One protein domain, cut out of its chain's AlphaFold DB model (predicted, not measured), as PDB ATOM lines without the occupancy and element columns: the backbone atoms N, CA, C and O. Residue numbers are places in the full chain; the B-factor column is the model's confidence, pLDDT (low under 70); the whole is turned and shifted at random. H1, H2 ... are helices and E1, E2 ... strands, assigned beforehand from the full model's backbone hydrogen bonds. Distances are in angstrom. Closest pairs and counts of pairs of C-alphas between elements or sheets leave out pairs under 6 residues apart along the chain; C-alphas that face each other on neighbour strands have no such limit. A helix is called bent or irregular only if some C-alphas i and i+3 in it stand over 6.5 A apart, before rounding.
ATOM      1  N   ALA A  31      64.302  77.860  22.276       95.56
ATOM      2  CA  ALA A  31      64.408  76.508  22.822       95.56
ATOM      3  C   ALA A  31      63.378  76.247  23.937       95.56
ATOM      4  O   ALA A  31      62.774  75.172  23.976       95.56
ATOM      5  N   GLY A  32      63.124  77.237  24.800       94.25
ATOM      6  CA  GLY A  32      62.102  77.159  25.846       94.25
ATOM      7  C   GLY A  32      60.692  76.947  25.286       94.25
ATOM      8  O   GLY A  32      59.934  76.131  25.812       94.25
ATOM      9  N   LEU A  33      60.357  77.606  24.171       94.25
ATOM     10  CA  LEU A  33      59.075  77.408  23.486       94.25
ATOM     11  C   LEU A  33      58.968  76.017  22.843       94.25
ATOM     12  O   LEU A  33      57.907  75.392  22.897       94.25
ATOM     13  N   VAL A  34      60.062  75.494  22.278       95.06
ATOM     14  CA  VAL A  34      60.085  74.164  21.644       95.06
ATOM     15  C   VAL A  34      59.829  73.047  22.661       95.06
ATOM     16  O   VAL A  34      59.093  72.110  22.355       95.06
ATOM     17  N   LEU A  35      60.368  73.140  23.880       94.06
ATOM     18  CA  LEU A  35      60.249  72.075  24.883       94.06
ATOM     19  C   LEU A  35      58.789  71.757  25.252       94.06
ATOM     20  O   LEU A  35      58.384  70.591  25.226       94.06
ATOM     21  N   VAL A  36      57.979  72.784  25.529       87.81
ATOM     22  CA  VAL A  36      56.555  72.609  25.877       87.81
ATOM     23  C   VAL A  36      55.769  72.023  24.699       87.81
ATOM     24  O   VAL A  36      54.893  71.175  24.881       87.81
ATOM     25  N   VAL A  37      56.100  72.432  23.471       94.19
ATOM     26  CA  VAL A  37      55.442  71.939  22.252       94.19
ATOM     27  C   VAL A  37      55.791  70.475  21.978       94.19
ATOM     28  O   VAL A  37      54.903  69.683  21.655       94.19
ATOM     29  N   VAL A  38      57.053  70.076  22.160       94.19
ATOM     30  CA  VAL A  38      57.496  68.689  21.953       94.19
ATOM     31  C   VAL A  38      56.781  67.730  22.905       94.19
ATOM     32  O   VAL A  38      56.376  66.647  22.485       94.19
ATOM     33  N   GLN A  39      56.568  68.120  24.163       90.50
ATOM     34  CA  GLN A  39      55.834  67.293  25.125       90.50
ATOM     35  C   GLN A  39      54.379  67.068  24.700       90.50
ATOM     36  O   GLN A  39      53.910  65.930  24.701       90.50
ATOM     37  N   ARG A  40      53.688  68.127  24.256       90.38
ATOM     38  CA  ARG A  40      52.321  68.016  23.722       90.38
ATOM     39  C   ARG A  40      52.274  67.114  22.489       90.38
ATOM     40  O   ARG A  40      51.417  66.244  22.407       90.38
ATOM     41  N   SER A  41      53.219  67.277  21.564       91.06
ATOM     42  CA  SER A  41      53.317  66.447  20.357       91.06
ATOM     43  C   SER A  41      53.509  64.960  20.684       91.06
ATOM     44  O   SER A  41      52.832  64.105  20.114       91.06
ATOM     45  N   ARG A  42      54.363  64.635  21.664       91.62
ATOM     46  CA  ARG A  42      54.574  63.250  22.118       91.62
ATOM     47  C   ARG A  42      53.300  62.620  22.671       91.62
ATOM     48  O   ARG A  42      52.994  61.485  22.323       91.62
ATOM     49  N   GLU A  43      52.554  63.350  23.493       89.38
ATOM     50  CA  GLU A  43      51.292  62.849  24.042       89.38
ATOM     51  C   GLU A  43      50.237  62.648  22.945       89.38
ATOM     52  O   GLU A  43      49.565  61.619  22.909       89.38
ATOM     53  N   MET A  44      50.151  63.566  21.977       88.00
ATOM     54  CA  MET A  44      49.281  63.390  20.810       88.00
ATOM     55  C   MET A  44      49.677  62.166  19.977       88.00
ATOM     56  O   MET A  44      48.804  61.414  19.550       88.00
ATOM     57  N   SER A  45      50.977  61.918  19.795       92.06
ATOM     58  CA  SER A  45      51.471  60.722  19.105       92.06
ATOM     59  C   SER A  45      51.103  59.437  19.848       92.06
ATOM     60  O   SER A  45      50.698  58.472  19.204       92.06
ATOM     61  N   ARG A  46      51.215  59.406  21.183       89.69
ATOM     62  CA  ARG A  46      50.814  58.244  21.998       89.69
ATOM     63  C   ARG A  46      49.318  57.959  21.876       89.69
ATOM     64  O   ARG A  46      48.932  56.811  21.659       89.69
ATOM     65  N   ARG A  47      48.484  59.004  21.916       84.56
ATOM     66  CA  ARG A  47      47.030  58.889  21.711       84.56
ATOM     67  C   ARG A  47      46.685  58.394  20.311       84.56
ATOM     68  O   ARG A  47      45.867  57.491  20.178       84.56
ATOM     69  N   ALA A  48      47.338  58.934  19.281       87.00
ATOM     70  CA  ALA A  48      47.151  58.494  17.901       87.00
ATOM     71  C   ALA A  48      47.558  57.023  17.709       87.00
ATOM     72  O   ALA A  48      46.848  56.267  17.052       87.00
ATOM     73  N   GLN A  49      48.662  56.588  18.327       89.62
ATOM     74  CA  GLN A  49      49.074  55.180  18.324       89.62
ATOM     75  C   GLN A  49      48.054  54.282  19.031       89.62
ATOM     76  O   GLN A  49      47.689  53.246  18.490       89.62
ATOM     77  N   CYS A  50      47.544  54.695  20.193       83.94
ATOM     78  CA  CYS A  50      46.507  53.959  20.913       83.94
ATOM     79  C   CYS A  50      45.224  53.803  20.076       83.94
ATOM     80  O   CYS A  50      44.684  52.708  19.952       83.94
ATOM     81  N   GLN A  51      44.777  54.878  19.417       82.38
ATOM     82  CA  GLN A  51      43.652  54.831  18.477       82.38
ATOM     83  C   GLN A  51      43.926  53.886  17.304       82.38
ATOM     84  O   GLN A  51      43.059  53.105  16.925       82.38
ATOM     85  N   ASN A  52      45.139  53.902  16.751       87.31
ATOM     86  CA  ASN A  52      45.522  52.988  15.679       87.31
ATOM     87  C   ASN A  52      45.518  51.518  16.135       87.31
ATOM     88  O   ASN A  52      45.007  50.662  15.417       87.31
ATOM     89  N   HIS A  53      46.021  51.224  17.340       87.19
ATOM     90  CA  HIS A  53      45.954  49.880  17.924       87.19
ATOM     91  C   HIS A  53      44.501  49.411  18.064       87.19
ATOM     92  O   HIS A  53      44.171  48.297  17.669       87.19
ATOM     93  N   LEU A  54      43.608  50.288  18.532       80.69
ATOM     94  CA  LEU A  54      42.173  50.004  18.597       80.69
ATOM     95  C   LEU A  54      41.583  49.694  17.217       80.69
ATOM     96  O   LEU A  54      40.885  48.697  17.066       80.69
ATOM     97  N   HIS A  55      41.879  50.506  16.201       83.06
ATOM     98  CA  HIS A  55      41.399  50.255  14.840       83.06
ATOM     99  C   HIS A  55      41.866  48.900  14.295       83.06
ATOM    100  O   HIS A  55      41.079  48.195  13.665       83.06
ATOM    101  N   GLN A  56      43.107  48.505  14.578       88.31
ATOM    102  CA  GLN A  56      43.640  47.198  14.189       88.31
ATOM    103  C   GLN A  56      42.967  46.044  14.941       88.31
ATOM    104  O   GLN A  56      42.621  45.046  14.318       88.31
ATOM    105  N   LEU A  57      42.704  46.187  16.245       85.19
ATOM    106  CA  LEU A  57      41.962  45.186  17.023       85.19
ATOM    107  C   LEU A  57      40.537  44.996  16.491       85.19
ATOM    108  O   LEU A  57      40.067  43.865  16.361       85.19
ATOM    109  N   VAL A  58      39.865  46.091  16.130       81.06
ATOM    110  CA  VAL A  58      38.531  46.050  15.514       81.06
ATOM    111  C   VAL A  58      38.573  45.353  14.156       81.06
ATOM    112  O   VAL A  58      37.739  44.485  13.897       81.06
ATOM    113  N   ALA A  59      39.541  45.690  13.304       86.88
ATOM    114  CA  ALA A  59      39.699  45.051  12.000       86.88
ATOM    115  C   ALA A  59      39.979  43.544  12.140       86.88
ATOM    116  O   ALA A  59      39.333  42.727  11.484       86.88
ATOM    117  N   ALA A  60      40.871  43.166  13.059       88.44
ATOM    118  CA  ALA A  60      41.177  41.771  13.360       88.44
ATOM    119  C   ALA A  60      39.942  41.009  13.850       88.44
ATOM    120  O   ALA A  60      39.686  39.889  13.406       88.44
ATOM    121  N   GLN A  61      39.130  41.624  14.713       83.56
ATOM    122  CA  GLN A  61      37.869  41.033  15.143       83.56
ATOM    123  C   GLN A  61      36.889  40.860  13.982       83.56
ATOM    124  O   GLN A  61      36.286  39.798  13.864       83.56
ATOM    125  N   GLN A  62      36.710  41.868  13.130       83.31
ATOM    126  CA  GLN A  62      35.815  41.756  11.976       83.31
ATOM    127  C   GLN A  62      36.231  40.591  11.077       83.31
ATOM    128  O   GLN A  62      35.407  39.734  10.767       83.31
ATOM    129  N   HIS A  63      37.526  40.485  10.776       88.88
ATOM    130  CA  HIS A  63      38.068  39.363  10.013       88.88
ATOM    131  C   HIS A  63      37.838  38.022  10.722       88.88
ATOM    132  O   HIS A  63      37.437  37.046  10.084       88.88
ATOM    133  N   PHE A  64      38.037  37.966  12.043       87.88
ATOM    134  CA  PHE A  64      37.753  36.771  12.831       87.88
ATOM    135  C   PHE A  64      36.298  36.342  12.681       87.88
ATOM    136  O   PHE A  64      36.035  35.179  12.377       87.88
ATOM    137  N   VAL A  65      35.348  37.259  12.873       84.00
ATOM    138  CA  VAL A  65      33.923  36.921  12.810       84.00
ATOM    139  C   VAL A  65      33.516  36.550  11.383       84.00
ATOM    140  O   VAL A  65      32.752  35.602  11.192       84.00
ATOM    141  N   ASP A  66      34.080  37.205  10.369       85.88
ATOM    142  CA  ASP A  66      33.837  36.863   8.969       85.88
ATOM    143  C   ASP A  66      34.306  35.445   8.624       85.88
ATOM    144  O   ASP A  66      33.606  34.734   7.899       85.88
ATOM    145  N   VAL A  67      35.437  34.997   9.172       90.75
ATOM    146  CA  VAL A  67      35.976  33.647   8.939       90.75
ATOM    147  C   VAL A  67      35.297  32.599   9.822       90.75
ATOM    148  O   VAL A  67      34.905  31.538   9.340       90.75
ATOM    149  N   LYS A  68      35.154  32.872  11.122       88.56
ATOM    150  CA  LYS A  68      34.685  31.908  12.131       88.56
ATOM    151  C   LYS A  68      33.168  31.895  12.306       88.56
ATOM    152  O   LYS A  68      32.655  30.981  12.944       88.56
ATOM    153  N   LYS A  69      32.453  32.879  11.748       85.12
ATOM    154  CA  LYS A  69      30.988  33.050  11.835       85.12
ATOM    155  C   LYS A  69      30.449  33.120  13.268       85.12
ATOM    156  O   LYS A  69      29.283  32.824  13.509       85.12
ATOM    157  N   ARG A  70      31.296  33.522  14.217       80.88
ATOM    158  CA  ARG A  70      30.968  33.714  15.634       80.88
ATOM    159  C   ARG A  70      31.860  34.790  16.236       80.88
ATOM    160  O   ARG A  70      32.950  35.036  15.721       80.88
ATOM    161  N   ASN A  71      31.431  35.369  17.350       77.75
ATOM    162  CA  ASN A  71      32.305  36.212  18.158       77.75
ATOM    163  C   ASN A  71      33.369  35.368  18.883       77.75
ATOM    164  O   ASN A  71      33.164  34.159  19.080       77.75
ATOM    165  N   PRO A  72      34.501  35.983  19.271       78.75
ATOM    166  CA  PRO A  72      35.478  35.302  20.097       78.75
ATOM    167  C   PRO A  72      34.893  34.873  21.439       78.75
ATOM    168  O   PRO A  72      33.992  35.526  21.972       78.75
ATOM    169  N   LEU A  73      35.390  33.757  21.960       75.94
ATOM    170  CA  LEU A  73      34.934  33.231  23.243       75.94
ATOM    171  C   LEU A  73      35.538  34.029  24.410       75.94
ATOM    172  O   LEU A  73      36.663  34.529  24.299       75.94
ATOM    173  N   PRO A  74      34.820  34.142  25.541       72.19
ATOM    174  CA  PRO A  74      35.414  34.651  26.769       72.19
ATOM    175  C   PRO A  74      36.545  33.717  27.243       72.19
ATOM    176  O   PRO A  74      36.536  32.528  26.909       72.19
ATOM    177  N   PRO A  75      37.525  34.238  28.002       71.19
ATOM    178  CA  PRO A  75      38.541  33.400  28.627       71.19
ATOM    179  C   PRO A  75      37.891  32.402  29.594       71.19
ATOM    180  O   PRO A  75      36.974  32.750  30.338       71.19
ATOM    181  N   VAL A  76      38.368  31.160  29.572       71.06
ATOM    182  CA  VAL A  76      37.963  30.091  30.493       71.06
ATOM    183  C   VAL A  76      39.073  29.905  31.540       71.06
ATOM    184  O   VAL A  76      40.248  29.929  31.157       71.06
ATOM    185  N   PRO A  77      38.741  29.723  32.837       69.69
ATOM    186  CA  PRO A  77      39.728  29.396  33.870       69.69
ATOM    187  C   PRO A  77      40.637  28.239  33.459       69.69
ATOM    188  O   PRO A  77      40.161  27.284  32.848       69.69
ATOM    189  N   ASP A  78      41.921  28.330  33.809       65.50
ATOM    190  CA  ASP A  78      42.932  27.275  33.626       65.50
ATOM    191  C   ASP A  78      43.156  26.782  32.185       65.50
ATOM    192  O   ASP A  78      43.914  25.840  31.962       65.50
ATOM    193  N   VAL A  79      42.546  27.430  31.190       70.31
ATOM    194  CA  VAL A  79      42.680  27.071  29.777       70.31
ATOM    195  C   VAL A  79      43.213  28.266  29.007       70.31
ATOM    196  O   VAL A  79      42.664  29.366  29.092       70.31
ATOM    197  N   ALA A  80      44.237  28.023  28.187       72.00
ATOM    198  CA  ALA A  80      44.784  28.947  27.196       72.00
ATOM    199  C   ALA A  80      43.720  29.378  26.161       72.00
ATOM    200  O   ALA A  80      43.667  28.889  25.032       72.00
ATOM    201  N   SER A  81      42.824  30.272  26.568       75.00
ATOM    202  CA  SER A  81      41.606  30.632  25.849       75.00
ATOM    203  C   SER A  81      41.213  32.082  26.110       75.00
ATOM    204  O   SER A  81      41.653  32.707  27.075       75.00
ATOM    205  N   GLY A  82      40.372  32.623  25.237       77.06
ATOM    206  CA  GLY A  82      39.858  33.979  25.348       77.06
ATOM    207  C   GLY A  82      40.014  34.770  24.061       77.06
ATOM    208  O   GLY A  82      40.707  34.368  23.123       77.06
ATOM    209  N   TRP A  83      39.353  35.922  24.034       79.69
ATOM    210  CA  TRP A  83      39.237  36.749  22.840       79.69
ATOM    211  C   TRP A  83      40.599  37.164  22.273       79.69
ATOM    212  O   TRP A  83      40.795  37.132  21.064       79.69
ATOM    213  N   SER A  84      41.553  37.523  23.133       81.44
ATOM    214  CA  SER A  84      42.873  37.995  22.714       81.44
ATOM    215  C   SER A  84      43.673  36.886  22.025       81.44
ATOM    216  O   SER A  84      44.235  37.132  20.962       81.44
ATOM    217  N   ILE A  85      43.650  35.662  22.573       84.56
ATOM    218  CA  ILE A  85      44.324  34.471  22.036       84.56
ATOM    219  C   ILE A  85      43.689  34.062  20.704       84.56
ATOM    220  O   ILE A  85      44.400  33.772  19.742       84.56
ATOM    221  N   GLU A  86      42.356  34.090  20.616       86.06
ATOM    222  CA  GLU A  86      41.629  33.778  19.379       86.06
ATOM    223  C   GLU A  86      41.894  34.796  18.256       86.06
ATOM    224  O   GLU A  86      41.872  34.427  17.078       86.06
ATOM    225  N   LEU A  87      42.178  36.057  18.603       87.88
ATOM    226  CA  LEU A  87      42.508  37.106  17.640       87.88
ATOM    227  C   LEU A  87      43.980  37.129  17.216       87.88
ATOM    228  O   LEU A  87      44.267  37.720  16.178       87.88
ATOM    229  N   LEU A  88      44.903  36.483  17.938       90.19
ATOM    230  CA  LEU A  88      46.341  36.512  17.617       90.19
ATOM    231  C   LEU A  88      46.671  36.218  16.137       90.19
ATOM    232  O   LEU A  88      47.468  36.962  15.567       90.19
ATOM    233  N   PRO A  89      46.052  35.230  15.453       91.50
ATOM    234  CA  PRO A  89      46.310  34.986  14.028       91.50
ATOM    235  C   PRO A  89      45.913  36.149  13.117       91.50
ATOM    236  O   PRO A  89      46.527  36.366  12.079       91.50
ATOM    237  N   PHE A  90      44.887  36.903  13.509       91.81
ATOM    238  CA  PHE A  90      44.398  38.076  12.785       91.81
ATOM    239  C   PHE A  90      45.182  39.349  13.140       91.81
ATOM    240  O   PHE A  90      44.985  40.383  12.510       91.81
ATOM    241  N   LEU A  91      46.072  39.261  14.132       90.38
ATOM    242  CA  LEU A  91      46.979  40.312  14.591       90.38
ATOM    243  C   LEU A  91      48.439  40.017  14.213       90.38
ATOM    244  O   LEU A  91      49.350  40.551  14.837       90.38
ATOM    245  N   GLU A  92      48.660  39.133  13.236       89.62
ATOM    246  CA  GLU A  92      49.995  38.718  12.775       89.62
ATOM    247  C   GLU A  92      50.866  38.085  13.885       89.62
ATOM    248  O   GLU A  92      52.091  38.037  13.793       89.62
ATOM    249  N   ALA A  93      50.235  37.551  14.935       87.56
ATOM    250  CA  ALA A  93      50.882  36.972  16.113       87.56
ATOM    251  C   ALA A  93      50.653  35.447  16.222       87.56
ATOM    252  O   ALA A  93      50.436  34.907  17.308       87.56
ATOM    253  N   GLU A  94      50.691  34.728  15.094       87.88
ATOM    254  CA  GLU A  94      50.418  33.279  15.052       87.88
ATOM    255  C   GLU A  94      51.442  32.448  15.840       87.88
ATOM    256  O   GLU A  94      51.058  31.542  16.571       87.88
ATOM    257  N   ILE A  95      52.725  32.811  15.788       86.19
ATOM    258  CA  ILE A  95      53.780  32.123  16.551       86.19
ATOM    259  C   ILE A  95      53.486  32.188  18.057       86.19
ATOM    260  O   ILE A  95      53.587  31.188  18.764       86.19
ATOM    261  N   THR A  96      53.060  33.354  18.553       84.06
ATOM    262  CA  THR A  96      52.656  33.528  19.954       84.06
ATOM    263  C   THR A  96      51.458  32.643  20.298       84.06
ATOM    264  O   THR A  96      51.463  32.017  21.356       84.06
ATOM    265  N   ARG A  97      50.464  32.530  19.403       85.62
ATOM    266  CA  ARG A  97      49.325  31.613  19.586       85.62
ATOM    267  C   ARG A  97      49.804  30.173  19.730       85.62
ATOM    268  O   ARG A  97      49.379  29.488  20.653       85.62
ATOM    269  N   ASP A  98      50.663  29.717  18.829       85.62
ATOM    270  CA  ASP A  98      51.103  28.322  18.803       85.62
ATOM    271  C   ASP A  98      51.901  27.955  20.050       85.62
ATOM    272  O   ASP A  98      51.693  26.883  20.613       85.62
ATOM    273  N   HIS A  99      52.730  28.873  20.550       80.62
ATOM    274  CA  HIS A  99      53.412  28.693  21.829       80.62
ATOM    275  C   HIS A  99      52.449  28.611  23.017       80.62
ATOM    276  O   HIS A  99      52.673  27.809  23.917       80.62
ATOM    277  N   ILE A 100      51.379  29.406  23.016       78.38
ATOM    278  CA  ILE A 100      50.356  29.379  24.069       78.38
ATOM    279  C   ILE A 100      49.563  28.069  24.034       78.38
ATOM    280  O   ILE A 100      49.375  27.435  25.068       78.38
ATOM    281  N   LEU A 101      49.131  27.630  22.849       79.06
ATOM    282  CA  LEU A 101      48.350  26.399  22.687       79.06
ATOM    283  C   LEU A 101      49.179  25.126  22.908       79.06
ATOM    284  O   LEU A 101      48.620  24.093  23.270       79.06
ATOM    285  N   ALA A 102      50.500  25.195  22.714       78.19
ATOM    286  CA  ALA A 102      51.421  24.109  23.042       78.19
ATOM    287  C   ALA A 102      51.581  23.885  24.559       78.19
ATOM    288  O   ALA A 102      52.056  22.822  24.958       78.19
ATOM    289  N   SER A 103      51.141  24.839  25.386       70.44
ATOM    290  CA  SER A 103      51.128  24.758  26.851       70.44
ATOM    291  C   SER A 103      49.681  24.737  27.374       70.44
ATOM    292  O   SER A 103      49.228  25.714  27.967       70.44
ATOM    293  N   PRO A 104      48.909  23.656  27.125       59.31
ATOM    294  CA  PRO A 104      47.479  23.597  27.442       59.31
ATOM    295  C   PRO A 104      47.194  23.677  28.945       59.31
ATOM    296  O   PRO A 104      46.157  24.199  29.343       59.31
ATOM    297  N   GLU A 105      48.134  23.215  29.768       57.44
ATOM    298  CA  GLU A 105      48.208  23.572  31.172       57.44
ATOM    299  C   GLU A 105      49.126  24.792  31.241       57.44
ATOM    300  O   GLU A 105      50.347  24.659  31.174       57.44
ATOM    301  N   LEU A 106      48.580  26.001  31.373       59.28
ATOM    302  CA  LEU A 106      49.364  27.062  31.994       59.28
ATOM    303  C   LEU A 106      49.578  26.607  33.436       59.28
ATOM    304  O   LEU A 106      48.815  26.957  34.327       59.28
ATOM    305  N   THR A 107      50.540  25.732  33.685       49.44
ATOM    306  CA  THR A 107      50.972  25.369  35.025       49.44
ATOM    307  C   THR A 107      51.540  26.618  35.706       49.44
ATOM    308  O   THR A 107      51.898  27.598  35.060       49.44
ATOM    309  N   LEU A 108      51.596  26.641  37.040       48.56
ATOM    310  CA  LEU A 108      52.162  27.743  37.845       48.56
ATOM    311  C   LEU A 108      53.643  28.062  37.524       48.56
ATOM    312  O   LEU A 108      54.260  28.878  38.204       48.56
ATOM    313  N   ASP A 109      54.227  27.453  36.493       50.62
ATOM    314  CA  ASP A 109      55.550  27.729  35.948       50.62
ATOM    315  C   ASP A 109      55.518  28.801  34.841       50.62
ATOM    316  O   ASP A 109      56.280  28.754  33.875       50.62
ATOM    317  N   MET A 110      54.741  29.870  35.054       52.53
ATOM    318  CA  MET A 110      54.737  31.124  34.271       52.53
ATOM    319  C   MET A 110      56.108  31.827  34.135       52.53
ATOM    320  O   MET A 110      56.214  32.927  33.602       52.53
ATOM    321  N   ARG A 111      57.186  31.181  34.589       51.16
ATOM    322  CA  ARG A 111      58.580  31.532  34.332       51.16
ATOM    323  C   ARG A 111      59.023  31.274  32.897       51.16
ATOM    324  O   ARG A 111      60.172  31.590  32.606       51.16
ATOM    325  N   SER A 112      58.195  30.710  32.014       56.34
ATOM    326  CA  SER A 112      58.544  30.689  30.590       56.34
ATOM    327  C   SER A 112      58.496  32.129  30.045       56.34
ATOM    328  O   SER A 112      57.424  32.731  29.928       56.34
ATOM    329  N   PRO A 113      59.655  32.744  29.738       61.06
ATOM    330  CA  PRO A 113      59.715  34.166  29.404       61.06
ATOM    331  C   PRO A 113      58.926  34.514  28.137       61.06
ATOM    332  O   PRO A 113      58.605  35.674  27.920       61.06
ATOM    333  N   GLN A 114      58.595  33.525  27.305       61.50
ATOM    334  CA  GLN A 114      57.852  33.692  26.062       61.50
ATOM    335  C   GLN A 114      56.354  33.951  26.286       61.50
ATOM    336  O   GLN A 114      55.755  34.683  25.503       61.50
ATOM    337  N   LEU A 115      55.754  33.405  27.351       64.44
ATOM    338  CA  LEU A 115      54.335  33.609  27.685       64.44
ATOM    339  C   LEU A 115      54.088  34.954  28.396       64.44
ATOM    340  O   LEU A 115      52.990  35.507  28.332       64.44
ATOM    341  N   ALA A 116      55.125  35.527  29.013       65.88
ATOM    342  CA  ALA A 116      55.078  36.849  29.638       65.88
ATOM    343  C   ALA A 116      55.060  38.011  28.622       65.88
ATOM    344  O   ALA A 116      54.739  39.147  28.982       65.88
ATOM    345  N   VAL A 117      55.400  37.761  27.350       75.25
ATOM    346  CA  VAL A 117      55.484  38.819  26.335       75.25
ATOM    347  C   VAL A 117      54.094  39.161  25.810       75.25
ATOM    348  O   VAL A 117      53.581  38.543  24.881       75.25
ATOM    349  N   ARG A 118      53.507  40.214  26.378       80.81
ATOM    350  CA  ARG A 118      52.300  40.845  25.841       80.81
ATOM    351  C   ARG A 118      52.576  41.424  24.441       80.81
ATOM    352  O   ARG A 118      53.473  42.262  24.308       80.81
ATOM    353  N   PRO A 119      51.774  41.081  23.416       86.06
ATOM    354  CA  PRO A 119      51.818  41.745  22.117       86.06
ATOM    355  C   PRO A 119      51.668  43.268  22.237       86.06
ATOM    356  O   PRO A 119      50.800  43.762  22.958       86.06
ATOM    357  N   THR A 120      52.467  44.029  21.488       87.06
ATOM    358  CA  THR A 120      52.435  45.507  21.500       87.06
ATOM    359  C   THR A 120      51.062  46.065  21.141       87.06
ATOM    360  O   THR A 120      50.654  47.083  21.692       87.06
ATOM    361  N   ILE A 121      50.320  45.366  20.280       87.31
ATOM    362  CA  ILE A 121      48.964  45.742  19.883       87.31
ATOM    363  C   ILE A 121      47.958  45.689  21.040       87.31
ATOM    364  O   ILE A 121      46.967  46.414  21.029       87.31
ATOM    365  N   LEU A 122      48.240  44.884  22.070       82.88
ATOM    366  CA  LEU A 122      47.450  44.792  23.299       82.88
ATOM    367  C   LEU A 122      47.910  45.783  24.381       82.88
ATOM    368  O   LEU A 122      47.315  45.850  25.458       82.88
ATOM    369  N   SER A 123      48.949  46.571  24.093       83.56
ATOM    370  CA  SER A 123      49.418  47.665  24.934       83.56
ATOM    371  C   SER A 123      49.004  49.008  24.332       83.56
ATOM    372  O   SER A 123      49.253  49.295  23.161       83.56
ATOM    373  N   CYS A 124      48.368  49.867  25.124       81.94
ATOM    374  CA  CYS A 124      48.208  51.271  24.765       81.94
ATOM    375  C   CYS A 124      49.380  52.117  25.310       81.94
ATOM    376  O   CYS A 124      49.622  52.097  26.516       81.94
ATOM    377  N   PRO A 125      50.051  52.938  24.474       85.00
ATOM    378  CA  PRO A 125      51.135  53.838  24.902       85.00
ATOM    379  C   PRO A 125      50.712  54.969  25.854       85.00
ATOM    380  O   PRO A 125      51.564  55.639  26.439       85.00
ATOM    381  N   SER A 126      49.406  55.222  25.956       80.62
ATOM    382  CA  SER A 126      48.799  56.196  26.871       80.62
ATOM    383  C   SER A 126      48.232  55.540  28.138       80.62
ATOM    384  O   SER A 126      47.552  56.216  28.908       80.62
ATOM    385  N   ALA A 127      48.434  54.232  28.339       74.56
ATOM    386  CA  ALA A 127      47.934  53.526  29.519       74.56
ATOM    387  C   ALA A 127      48.883  53.716  30.685       74.56
ATOM    388  O   ALA A 127      50.099  53.796  30.501       74.56
ATOM    389  N   TYR A 128      48.311  53.706  31.881       68.81
ATOM    390  CA  TYR A 128      49.073  53.327  33.053       68.81
ATOM    391  C   TYR A 128      49.218  51.800  33.066       68.81
ATOM    392  O   TYR A 128      48.242  51.093  32.813       68.81
ATOM    393  N   GLU A 129      50.425  51.307  33.334       67.62
ATOM    394  CA  GLU A 129      50.671  49.877  33.526       67.62
ATOM    395  C   GLU A 129      50.010  49.485  34.855       67.62
ATOM    396  O   GLU A 129      50.505  49.832  35.923       67.62
ATOM    397  N   GLY A 130      48.821  48.887  34.779       58.84
ATOM    398  CA  GLY A 130      48.075  48.463  35.960       58.84
ATOM    399  C   GLY A 130      48.736  47.277  36.655       58.84
ATOM    400  O   GLY A 130      49.493  46.522  36.038       58.84
ATOM    401  N   ASP A 131      48.400  47.094  37.931       56.91
ATOM    402  CA  ASP A 131      48.742  45.867  38.639       56.91
ATOM    403  C   ASP A 131      48.056  44.684  37.951       56.91
ATOM    404  O   ASP A 131      46.913  44.759  37.493       56.91
ATOM    405  N   SER A 132      48.790  43.587  37.844       66.12
ATOM    406  CA  SER A 132      48.277  42.322  37.336       66.12
ATOM    407  C   SER A 132      48.127  41.353  38.497       66.12
ATOM    408  O   SER A 132      48.788  41.489  39.528       66.12
ATOM    409  N   THR A 133      47.302  40.327  38.316       62.12
ATOM    410  CA  THR A 133      47.178  39.235  39.289       62.12
ATOM    411  C   THR A 133      48.480  38.439  39.457       62.12
ATOM    412  O   THR A 133      48.583  37.636  40.382       62.12
ATOM    413  N   ILE A 134      49.485  38.648  38.589       67.38
ATOM    414  CA  ILE A 134      50.725  37.869  38.527       67.38
ATOM    415  C   ILE A 134      51.945  38.783  38.409       67.38
ATOM    416  O   ILE A 134      52.147  39.469  37.411       67.38
ATOM    417  N   GLU A 135      52.830  38.709  39.398       71.12
ATOM    418  CA  GLU A 135      54.062  39.495  39.432       71.12
ATOM    419  C   GLU A 135      54.910  39.315  38.155       71.12
ATOM    420  O   GLU A 135      55.267  38.203  37.763       71.12
ATOM    421  N   GLY A 136      55.246  40.432  37.502       72.44
ATOM    422  CA  GLY A 136      56.118  40.465  36.324       72.44
ATOM    423  C   GLY A 136      55.427  40.271  34.970       72.44
ATOM    424  O   GLY A 136      56.096  40.436  33.948       72.44
ATOM    425  N   ILE A 137      54.121  39.980  34.924       74.62
ATOM    426  CA  ILE A 137      53.375  39.835  33.664       74.62
ATOM    427  C   ILE A 137      52.294  40.915  33.569       74.62
ATOM    428  O   ILE A 137      51.287  40.822  34.260       74.62
ATOM    429  N   PRO A 138      52.435  41.927  32.698       73.94
ATOM    430  CA  PRO A 138      51.468  43.018  32.640       73.94
ATOM    431  C   PRO A 138      50.086  42.538  32.180       73.94
ATOM    432  O   PRO A 138      49.982  41.654  31.330       73.94
ATOM    433  N   ALA A 139      49.022  43.166  32.688       74.00
ATOM    434  CA  ALA A 139      47.667  42.994  32.162       74.00
ATOM    435  C   ALA A 139      47.545  43.611  30.759       74.00
ATOM    436  O   ALA A 139      48.397  44.385  30.338       74.00
ATOM    437  N   ALA A 140      46.502  43.304  29.993       75.75
ATOM    438  CA  ALA A 140      46.277  43.991  28.718       75.75
ATOM    439  C   ALA A 140      45.711  45.389  28.977       75.75
ATOM    440  O   ALA A 140      45.096  45.635  30.007       75.75
ATOM    441  N   HIS A 141      45.895  46.312  28.035       77.38
ATOM    442  CA  HIS A 141      45.318  47.660  28.127       77.38
ATOM    443  C   HIS A 141      43.982  47.784  27.386       77.38
ATOM    444  O   HIS A 141      43.370  48.846  27.375       77.38
ATOM    445  N   TYR A 142      43.509  46.707  26.761       75.94
ATOM    446  CA  TYR A 142      42.241  46.686  26.043       75.94
ATOM    447  C   TYR A 142      41.405  45.513  26.498       75.94
ATOM    448  O   TYR A 142      41.924  44.464  26.869       75.94
ATOM    449  N   ALA A 143      40.099  45.705  26.431       73.12
ATOM    450  CA  ALA A 143      39.136  44.761  26.940       73.12
ATOM    451  C   ALA A 143      37.966  44.712  25.942       73.12
ATOM    452  O   ALA A 143      37.532  45.760  25.451       73.12
ATOM    453  N   MET A 144      37.526  43.503  25.580       72.50
ATOM    454  CA  MET A 144      36.474  43.276  24.586       72.50
ATOM    455  C   MET A 144      35.123  43.122  25.274       72.50
ATOM    456  O   MET A 144      34.955  42.242  26.107       72.50
ATOM    457  N   LEU A 145      34.138  43.899  24.837       69.94
ATOM    458  CA  LEU A 145      32.734  43.652  25.152       69.94
ATOM    459  C   LEU A 145      32.072  42.960  23.968       69.94
ATOM    460  O   LEU A 145      32.102  43.488  22.860       69.94
ATOM    461  N   VAL A 146      31.439  41.809  24.180       66.06
ATOM    462  CA  VAL A 146      30.631  41.153  23.143       66.06
ATOM    463  C   VAL A 146      29.164  41.230  23.532       66.06
ATOM    464  O   VAL A 146      28.817  40.958  24.668       66.06
ATOM    465  N   ARG A 147      28.264  41.572  22.612       62.09
ATOM    466  CA  ARG A 147      26.816  41.462  22.831       62.09
ATOM    467  C   ARG A 147      26.290  40.171  22.213       62.09
ATOM    468  O   ARG A 147      26.382  40.011  20.996       62.09
ATOM    469  N   ASP A 148      25.730  39.298  23.044       57.06
ATOM    470  CA  ASP A 148      25.065  38.063  22.612       57.06
ATOM    471  C   ASP A 148      23.680  38.353  21.996       57.06
ATOM    472  O   ASP A 148      23.088  39.416  22.223       57.06
ATOM    473  N   ASP A 149      23.141  37.394  21.240       54.97
ATOM    474  CA  ASP A 149      21.843  37.432  20.555       54.97
ATOM    475  C   ASP A 149      20.671  37.691  21.519       54.97
ATOM    476  O   ASP A 149      19.660  38.296  21.149       54.97
ATOM    477  N   LYS A 150      20.833  37.353  22.806       55.69
ATOM    478  CA  LYS A 150      19.902  37.717  23.888       55.69
ATOM    479  C   LYS A 150      19.999  39.185  24.332       55.69
ATOM    480  O   LYS A 150      19.397  39.563  25.335       55.69
ATOM    481  N   ARG A 151      20.745  40.031  23.609       52.31
ATOM    482  CA  ARG A 151      21.029  41.450  23.918       52.31
ATOM    483  C   ARG A 151      21.747  41.688  25.250       52.31
ATOM    484  O   ARG A 151      21.874  42.850  25.655       52.31
ATOM    485  N   GLN A 152      22.232  40.636  25.899       51.53
ATOM    486  CA  GLN A 152      23.073  40.752  27.081       51.53
ATOM    487  C   GLN A 152      24.506  41.040  26.637       51.53
ATOM    488  O   GLN A 152      24.998  40.455  25.671       51.53
ATOM    489  N   LEU A 153      25.145  42.005  27.293       52.16
ATOM    490  CA  LEU A 153      26.592  42.147  27.196       52.16
ATOM    491  C   LEU A 153      27.180  40.890  27.845       52.16
ATOM    492  O   LEU A 153      26.785  40.508  28.940       52.16
ATOM    493  N   VAL A 154      28.058  40.205  27.139       52.75
ATOM    494  CA  VAL A 154      28.834  39.077  27.621       52.75
ATOM    495  C   VAL A 154      30.220  39.625  27.929       52.75
ATOM    496  O   VAL A 154      31.060  39.814  27.058       52.75
ATOM    497  N   TRP A 155      30.355  39.861  29.230       52.94
ATOM    498  CA  TRP A 155      31.514  39.602  30.077       52.94
ATOM    499  C   TRP A 155      32.625  40.646  30.244       52.94
ATOM    500  O   TRP A 155      33.337  40.993  29.314       52.94
ATOM    501  N   PHE A 156      32.810  41.010  31.518       51.09
ATOM    502  CA  PHE A 156      34.063  41.457  32.139       51.09
ATOM    503  C   PHE A 156      34.235  40.950  33.592       51.09
ATOM    504  O   PHE A 156      35.170  41.350  34.275       51.09
ATOM    505  N   GLY A 157      33.317  40.142  34.125       40.91
ATOM    506  CA  GLY A 157      33.258  39.899  35.569       40.91
ATOM    507  C   GLY A 157      34.092  38.701  35.993       40.91
ATOM    508  O   GLY A 157      33.700  37.592  35.660       40.91
ATOM    509  N   ASP A 158      35.161  38.958  36.748       40.16
ATOM    510  CA  ASP A 158      36.115  37.995  37.308       40.16
ATOM    511  C   ASP A 158      36.728  37.084  36.258       40.16
ATOM    512  O   ASP A 158      36.331  35.932  36.086       40.16
ATOM    513  N   VAL A 159      37.800  37.564  35.624       48.44
ATOM    514  CA  VAL A 159      38.849  36.622  35.241       48.44
ATOM    515  C   VAL A 159      39.076  35.747  36.481       48.44
ATOM    516  O   VAL A 159      39.325  36.301  37.551       48.44
ATOM    517  N   PRO A 160      38.896  34.421  36.397       48.00
ATOM    518  CA  PRO A 160      39.097  33.559  37.547       48.00
ATOM    519  C   PRO A 160      40.448  33.909  38.155       48.00
ATOM    520  O   PRO A 160      41.405  34.107  37.407       48.00
ATOM    521  N   ILE A 161      40.525  33.998  39.481       50.25
ATOM    522  CA  ILE A 161      41.757  34.366  40.203       50.25
ATOM    523  C   ILE A 161      42.939  33.473  39.751       50.25
ATOM    524  O   ILE A 161      44.099  33.873  39.812       50.25
ATOM    525  N   ASP A 162      42.625  32.297  39.203       53.59
ATOM    526  CA  ASP A 162      43.543  31.302  38.661       53.59
ATOM    527  C   ASP A 162      43.875  31.443  37.157       53.59
ATOM    528  O   ASP A 162      44.558  30.586  36.603       53.59
ATOM    529  N   PHE A 163      43.440  32.489  36.444       60.50
ATOM    530  CA  PHE A 163      43.821  32.678  35.039       60.50
ATOM    531  C   PHE A 163      45.268  33.163  34.925       60.50
ATOM    532  O   PHE A 163      45.629  34.259  35.354       60.50
ATOM    533  N   ARG A 164      46.111  32.348  34.290       67.50
ATOM    534  CA  ARG A 164      47.572  32.504  34.322       67.50
ATOM    535  C   ARG A 164      48.182  33.322  33.169       67.50
ATOM    536  O   ARG A 164      49.374  33.239  32.906       67.50
ATOM    537  N   LEU A 165      47.390  34.130  32.462       75.06
ATOM    538  CA  LEU A 165      47.884  35.055  31.424       75.06
ATOM    539  C   LEU A 165      47.183  36.421  31.527       75.06
ATOM    540  O   LEU A 165      46.242  36.678  30.778       75.06
ATOM    541  N   PRO A 166      47.645  37.337  32.397       73.69
ATOM    542  CA  PRO A 166      46.970  38.615  32.654       73.69
ATOM    543  C   PRO A 166      46.701  39.456  31.401       73.69
ATOM    544  O   PRO A 166      45.676  40.130  31.283       73.69
ATOM    545  N   TRP A 167      47.612  39.429  30.425       77.62
ATOM    546  CA  TRP A 167      47.396  40.153  29.176       77.62
ATOM    547  C   TRP A 167      46.408  39.479  28.226       77.62
ATOM    548  O   TRP A 167      45.855  40.154  27.359       77.62
ATOM    549  N   ALA A 168      46.155  38.179  28.370       76.06
ATOM    550  CA  ALA A 168      45.203  37.485  27.519       76.06
ATOM    551  C   ALA A 168      43.751  37.691  27.987       76.06
ATOM    552  O   ALA A 168      42.828  37.743  27.170       76.06
ATOM    553  N   SER A 169      43.528  37.863  29.285       69.75
ATOM    554  CA  SER A 169      42.191  38.096  29.827       69.75
ATOM    555  C   SER A 169      41.672  39.516  29.584       69.75
ATOM    556  O   SER A 169      40.462  39.720  29.484       69.75
ATOM    557  N   GLY A 170      42.572  40.487  29.411       67.31
ATOM    558  CA  GLY A 170      42.213  41.904  29.441       67.31
ATOM    559  C   GLY A 170      42.318  42.480  30.858       67.31
ATOM    560  O   GLY A 170      42.429  41.721  31.822       67.31
ATOM    561  N   PRO A 171      42.312  43.813  30.994       64.25
ATOM    562  CA  PRO A 171      42.246  44.473  32.288       64.25
ATOM    563  C   PRO A 171      40.857  44.291  32.900       64.25
ATOM    564  O   PRO A 171      39.850  44.325  32.186       64.25
ATOM    565  N   GLU A 172      40.801  44.165  34.224       59.06
ATOM    566  CA  GLU A 172      39.540  44.250  34.960       59.06
ATOM    567  C   GLU A 172      38.975  45.668  34.814       59.06
ATOM    568  O   GLU A 172      39.697  46.651  35.023       59.06
ATOM    569  N   PRO A 173      37.710  45.833  34.395       56.25
ATOM    570  CA  PRO A 173      37.139  47.157  34.309       56.25
ATOM    571  C   PRO A 173      36.781  47.650  35.714       56.25
ATOM    572  O   PRO A 173      36.208  46.925  36.527       56.25
ATOM    573  N   PHE A 174      37.056  48.919  35.987       54.19
ATOM    574  CA  PHE A 174      36.678  49.530  37.255       54.19
ATOM    575  C   PHE A 174      35.289  50.167  37.114       54.19
ATOM    576  O   PHE A 174      35.033  50.919  36.166       54.19
ATOM    577  N   ALA A 175      34.387  49.851  38.044       55.56
ATOM    578  CA  ALA A 175      33.101  50.527  38.196       55.56
ATOM    579  C   ALA A 175      33.151  51.484  39.386       55.56
ATOM    580  O   ALA A 175      33.691  51.148  40.441       55.56
ATOM    581  N   ASP A 176      32.544  52.658  39.227       57.12
ATOM    582  CA  ASP A 176      32.431  53.637  40.314       57.12
ATOM    583  C   ASP A 176      31.465  53.172  41.414       57.12
ATOM    584  O   ASP A 176      31.640  53.513  42.584       57.12
ATOM    585  N   ASP A 177      30.454  52.383  41.041       57.59
ATOM    586  CA  ASP A 177      29.524  51.731  41.960       57.59
ATOM    587  C   ASP A 177      29.654  50.202  41.816       57.59
ATOM    588  O   ASP A 177      29.334  49.666  40.753       57.59
ATOM    589  N   PRO A 178      30.061  49.469  42.870       55.97
ATOM    590  CA  PRO A 178      30.162  48.008  42.834       55.97
ATOM    591  C   PRO A 178      28.813  47.290  42.633       55.97
ATOM    592  O   PRO A 178      28.787  46.076  42.439       55.97
ATOM    593  N   ARG A 179      27.680  48.006  42.676       55.12
ATOM    594  CA  ARG A 179      26.339  47.482  42.358       55.12
ATOM    595  C   ARG A 179      25.947  47.676  40.892       55.12
ATOM    596  O   ARG A 179      24.930  47.120  40.464       55.12
ATOM    597  N   GLU A 180      26.691  48.469  40.121       56.88
ATOM    598  CA  GLU A 180      26.450  48.595  38.686       56.88
ATOM    599  C   GLU A 180      26.880  47.309  37.980       56.88
ATOM    600  O   GLU A 180      28.051  46.942  37.931       56.88
ATOM    601  N   HIS A 181      25.906  46.600  37.411       53.09
ATOM    602  CA  HIS A 181      26.207  45.401  36.644       53.09
ATOM    603  C   HIS A 181      26.919  45.769  35.330       53.09
ATOM    604  O   HIS A 181      26.376  46.585  34.578       53.09
ATOM    605  N   PRO A 182      28.016  45.074  34.960       49.72
ATOM    606  CA  PRO A 182      28.726  45.250  33.678       49.72
ATOM    607  C   PRO A 182      27.870  44.967  32.447       49.72
ATOM    608  O   PRO A 182      28.272  45.217  31.314       49.72
ATOM    609  N   TYR A 183      26.665  44.447  32.665       48.88
ATOM    610  CA  TYR A 183      25.745  44.036  31.625       48.88
ATOM    611  C   TYR A 183      24.714  45.100  31.236       48.88
ATOM    612  O   TYR A 183      23.911  44.875  30.324       48.88
ATOM    613  N   ARG A 184      24.719  46.256  31.910       50.31
ATOM    614  CA  ARG A 184      23.782  47.355  31.664       50.31
ATOM    615  C   ARG A 184      24.348  48.320  30.624       50.31
ATOM    616  O   ARG A 184      25.487  48.739  30.699       50.31
ATOM    617  N   ARG A 185      23.546  48.709  29.630       47.72
ATOM    618  CA  ARG A 185      23.985  49.640  28.565       47.72
ATOM    619  C   ARG A 185      24.387  51.023  29.110       47.72
ATOM    620  O   ARG A 185      25.078  51.769  28.432       47.72
ATOM    621  N   ASP A 186      23.894  51.352  30.297       52.28
ATOM    622  CA  ASP A 186      24.116  52.572  31.068       52.28
ATOM    623  C   ASP A 186      25.154  52.409  32.190       52.28
ATOM    624  O   ASP A 186      25.356  53.350  32.951       52.28
ATOM    625  N   SER A 187      25.804  51.244  32.308       54.34
ATOM    626  CA  SER A 187      26.832  51.024  33.323       54.34
ATOM    627  C   SER A 187      28.066  51.881  33.041       54.34
ATOM    628  O   SER A 187      28.617  51.834  31.936       54.34
ATOM    629  N   LYS A 188      28.519  52.638  34.038       57.75
ATOM    630  CA  LYS A 188      29.653  53.567  33.991       57.75
ATOM    631  C   LYS A 188      30.974  52.843  34.221       57.75
ATOM    632  O   LYS A 188      31.791  53.251  35.046       57.75
ATOM    633  N   PHE A 189      31.199  51.750  33.499       55.88
ATOM    634  CA  PHE A 189      32.515  51.130  33.530       55.88
ATOM    635  C   PHE A 189      33.499  52.064  32.845       55.88
ATOM    636  O   PHE A 189      33.259  52.554  31.735       55.88
ATOM    637  N   ARG A 190      34.632  52.287  33.504       58.00
ATOM    638  CA  ARG A 190      35.734  53.052  32.940       58.00
ATOM    639  C   ARG A 190      36.809  52.091  32.479       58.00
ATOM    640  O   ARG A 190      37.279  51.245  33.233       58.00
ATOM    641  N   GLY A 191      37.176  52.229  31.206       55.97
ATOM    642  CA  GLY A 191      38.325  51.522  30.655       55.97
ATOM    643  C   GLY A 191      39.611  51.879  31.387       55.97
ATOM    644  O   GLY A 191      39.654  52.901  32.075       55.97
ATOM    645  N   PRO A 192      40.694  51.123  31.160       52.84
ATOM    646  CA  PRO A 192      42.019  51.373  31.752       52.84
ATOM    647  C   PRO A 192      42.614  52.758  31.412       52.84
ATOM    648  O   PRO A 192      43.665  53.134  31.920       52.84
ATOM    649  N   HIS A 193      41.930  53.547  30.578       54.72
ATOM    650  CA  HIS A 193      42.266  54.926  30.215       54.72
ATOM    651  C   HIS A 193      41.318  55.988  30.783       54.72
ATOM    652  O   HIS A 193      41.362  57.132  30.333       54.72
ATOM    653  N   GLY A 194      40.385  55.625  31.668       54.84
ATOM    654  CA  GLY A 194      39.312  56.529  32.104       54.84
ATOM    655  C   GLY A 194      38.391  56.991  30.964       54.84
ATOM    656  O   GLY A 194      37.612  57.912  31.156       54.84
ATOM    657  N   GLY A 195      38.506  56.372  29.779       52.81
ATOM    658  CA  GLY A 195      38.013  56.924  28.517       52.81
ATOM    659  C   GLY A 195      37.530  55.892  27.500       52.81
ATOM    660  O   GLY A 195      37.232  56.277  26.374       52.81
ATOM    661  N   GLY A 196      37.367  54.616  27.879       52.09
ATOM    662  CA  GLY A 196      36.517  53.696  27.115       52.09
ATOM    663  C   GLY A 196      36.976  52.250  26.954       52.09
ATOM    664  O   GLY A 196      38.111  51.900  27.261       52.09
ATOM    665  N   PHE A 197      36.066  51.434  26.423       59.16
ATOM    666  CA  PHE A 197      36.278  50.054  25.969       59.16
ATOM    667  C   PHE A 197      35.853  49.940  24.508       59.16
ATOM    668  O   PHE A 197      35.134  50.805  24.000       59.16
ATOM    669  N   TYR A 198      36.218  48.854  23.830       59.00
ATOM    670  CA  TYR A 198      35.566  48.533  22.564       59.00
ATOM    671  C   TYR A 198      34.496  47.471  22.788       59.00
ATOM    672  O   TYR A 198      34.688  46.500  23.522       59.00
ATOM    673  N   ALA A 199      33.351  47.682  22.149       55.56
ATOM    674  CA  ALA A 199      32.243  46.756  22.169       55.56
ATOM    675  C   ALA A 199      31.892  46.309  20.759       55.56
ATOM    676  O   ALA A 199      31.757  47.104  19.832       55.56
ATOM    677  N   SER A 200      31.686  45.015  20.620       52.38
ATOM    678  CA  SER A 200      31.176  44.351  19.436       52.38
ATOM    679  C   SER A 200      29.840  43.700  19.767       52.38
ATOM    680  O   SER A 200      29.615  43.268  20.894       52.38
ATOM    681  N   GLY A 201      28.911  43.639  18.816       50.16
ATOM    682  CA  GLY A 201      27.605  43.011  19.030       50.16
ATOM    683  C   GLY A 201      27.093  42.235  17.821       50.16
ATOM    684  O   GLY A 201      27.338  42.631  16.681       50.16
ATOM    685  N   GLY A 202      26.350  41.148  18.072       50.72
ATOM    686  CA  GLY A 202      25.551  40.446  17.051       50.72
ATOM    687  C   GLY A 202      24.331  41.284  16.630       50.72
ATOM    688  O   GLY A 202      23.745  41.977  17.461       50.72
ATOM    689  N   SER A 203      23.930  41.361  15.351       46.25
ATOM    690  CA  SER A 203      23.705  40.244  14.416       46.25
ATOM    691  C   SER A 203      24.226  40.418  12.970       46.25
ATOM    692  O   SER A 203      23.872  39.604  12.121       46.25
ATOM    693  N   ARG A 204      25.032  41.449  12.646       47.59
ATOM    694  CA  ARG A 204      25.739  41.618  11.340       47.59
ATOM    695  C   ARG A 204      26.810  42.738  11.362       47.59
ATOM    696  O   ARG A 204      26.910  43.540  10.445       47.59
ATOM    697  N   HIS A 205      27.599  42.760  12.440       56.41
ATOM    698  CA  HIS A 205      28.866  43.501  12.621       56.41
ATOM    699  C   HIS A 205      28.790  45.034  12.625       56.41
ATOM    700  O   HIS A 205      29.218  45.702  11.691       56.41
ATOM    701  N   ASN A 206      28.356  45.594  13.757       49.22
ATOM    702  CA  ASN A 206      28.646  46.984  14.106       49.22
ATOM    703  C   ASN A 206      29.519  47.005  15.371       49.22
ATOM    704  O   ASN A 206      29.020  46.722  16.464       49.22
ATOM    705  N   VAL A 207      30.810  47.307  15.204       51.69
ATOM    706  CA  VAL A 207      31.772  47.489  16.304       51.69
ATOM    707  C   VAL A 207      31.795  48.962  16.684       51.69
ATOM    708  O   VAL A 207      31.912  49.826  15.816       51.69
ATOM    709  N   TRP A 208      31.679  49.251  17.975       51.03
ATOM    710  CA  TRP A 208      31.642  50.609  18.498       51.03
ATOM    711  C   TRP A 208      32.720  50.793  19.553       51.03
ATOM    712  O   TRP A 208      32.911  49.954  20.434       51.03
ATOM    713  N   PHE A 209      33.388  51.937  19.494       50.88
ATOM    714  CA  PHE A 209      34.129  52.437  20.636       50.88
ATOM    715  C   PHE A 209      33.117  52.996  21.638       50.88
ATOM    716  O   PHE A 209      32.292  53.833  21.268       50.88
ATOM    717  N   ILE A 210      33.148  52.523  22.882       51.88
ATOM    718  CA  ILE A 210      32.401  53.137  23.979       51.88
ATOM    719  C   ILE A 210      33.383  54.076  24.672       51.88
ATOM    720  O   ILE A 210      34.177  53.585  25.471       51.88
ATOM    721  N   PRO A 211      33.383  55.390  24.378       43.84
ATOM    722  CA  PRO A 211      34.163  56.329  25.161       43.84
ATOM    723  C   PRO A 211      33.626  56.352  26.595       43.84
ATOM    724  O   PRO A 211      32.420  56.445  26.821       43.84
TER     725      PRO A 211
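This is residues 31 to 211 of the 213 residues of the protein "DUF1559 domain-containing protein" of Planctomycetes bacterium (UniProt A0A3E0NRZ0). One long helix, H1, runs into a compact body built largely of loops: its residues 31 to 42 stick out as a free arm, while its residues 54 to 62 pack over one face of a small sheet of three strands, E1, E2 and E3. The short helix H2 packs crosswise on residues 56 to 64 of H1, and the short helices H3 and H4 pack on H2, with long unnamed stretches of chain making up much of the rest. The printed part has 181 residues, with four named helices and three named strands in the order H1, H2, H3, E1, H4, E2, E3; the sheet runs E1, E2, E3 and is mixed. Under half of the residues, 73, are in named elements, and these are mostly helix. The whole is compact, with a radius of gyration of the C-alphas of 17.1 A, and spans 56 by 40 by 35 A, the arm of H1 making the length.

Find C-alpha 31 at (64.408, 76.508, 22.822); from there H1, residues 31 to 68, runs 54.7 A to C-alpha 68 at (34.685, 31.908, 12.131). After residues 69 to 82 comes H2, residues 83 to 91, 11.9 A long; it is irregular, with C-alphas 86 and 89 7.2 A apart. Just beyond it is H3, residues 94 to 101, 10.5 A long. Go on through residues 102 to 143, with no named element, to E1, residues 144 to 147, 10.0 A long. H4, residues 166 to 169, is 5.6 A long. E2, residues 197 to 201, covers 13.2 A, and E3, residues 206 to 210, covers 12.2 A and ends with C-alpha 210 at (32.401, 53.137, 23.979).

Begin with H1, which is on the sheet at a height over the sheet of 12.2 A. It lies over E2 and, only just, over E3, on which 3 of its C-alphas fall; on the local plane it runs along the strands, at 22 degrees to E2. This gives two layers, a helix on one face of a sheet. In the sheet, look at E1 and E2, parallel at 30 degrees, where N 200 and O 145 are 2.7 A apart, within hydrogen-bond range. E2 and E3 form an antiparallel hairpin at 156 degrees, with N 208 and O 199 at 2.8 A. E1, H4 and E2 make a strand-helix-strand unit, two parallel neighbour strands with a helix between them along the chain, and its crossover is left-handed. Then turn to H2, the hub, which touches the other three helices. It is about perpendicular to H1, at 81 degrees, and the closest C-alphas, of Ala 60 and Phe 90, are 4.9 A apart. H2 and H3 touch as a helical hairpin, opposite ways at a shallow tilt of 29 degrees, closest at the C-alphas of Leu 88 and Glu 94, 5.8 A. H2 touches H4 at the C-alphas of Ser 84 and Ala 168, 5.4 A. H1 and H3 are apart. In H3 every O i to N i+4 pair is within hydrogen-bond range, in H1 32 of 34 and in H2 3 of 5; H4 is too short for such a pair.

Look for the two C-alphas farthest apart, those of Ala 31 and Lys 150, 59.0 A. Without residues 31 to 42, the body spans 40 by 36 by 34 A. The printed part has no cut. The links H1 to H2, H3 to E1, E1 to H4 and H4 to E2 are long. The mean pLDDT of the printed part is 70.4; read with care residues 77 to 78, 104 to 116, 128 to 134, 145 to 164 and 169 to 211, which are under 70.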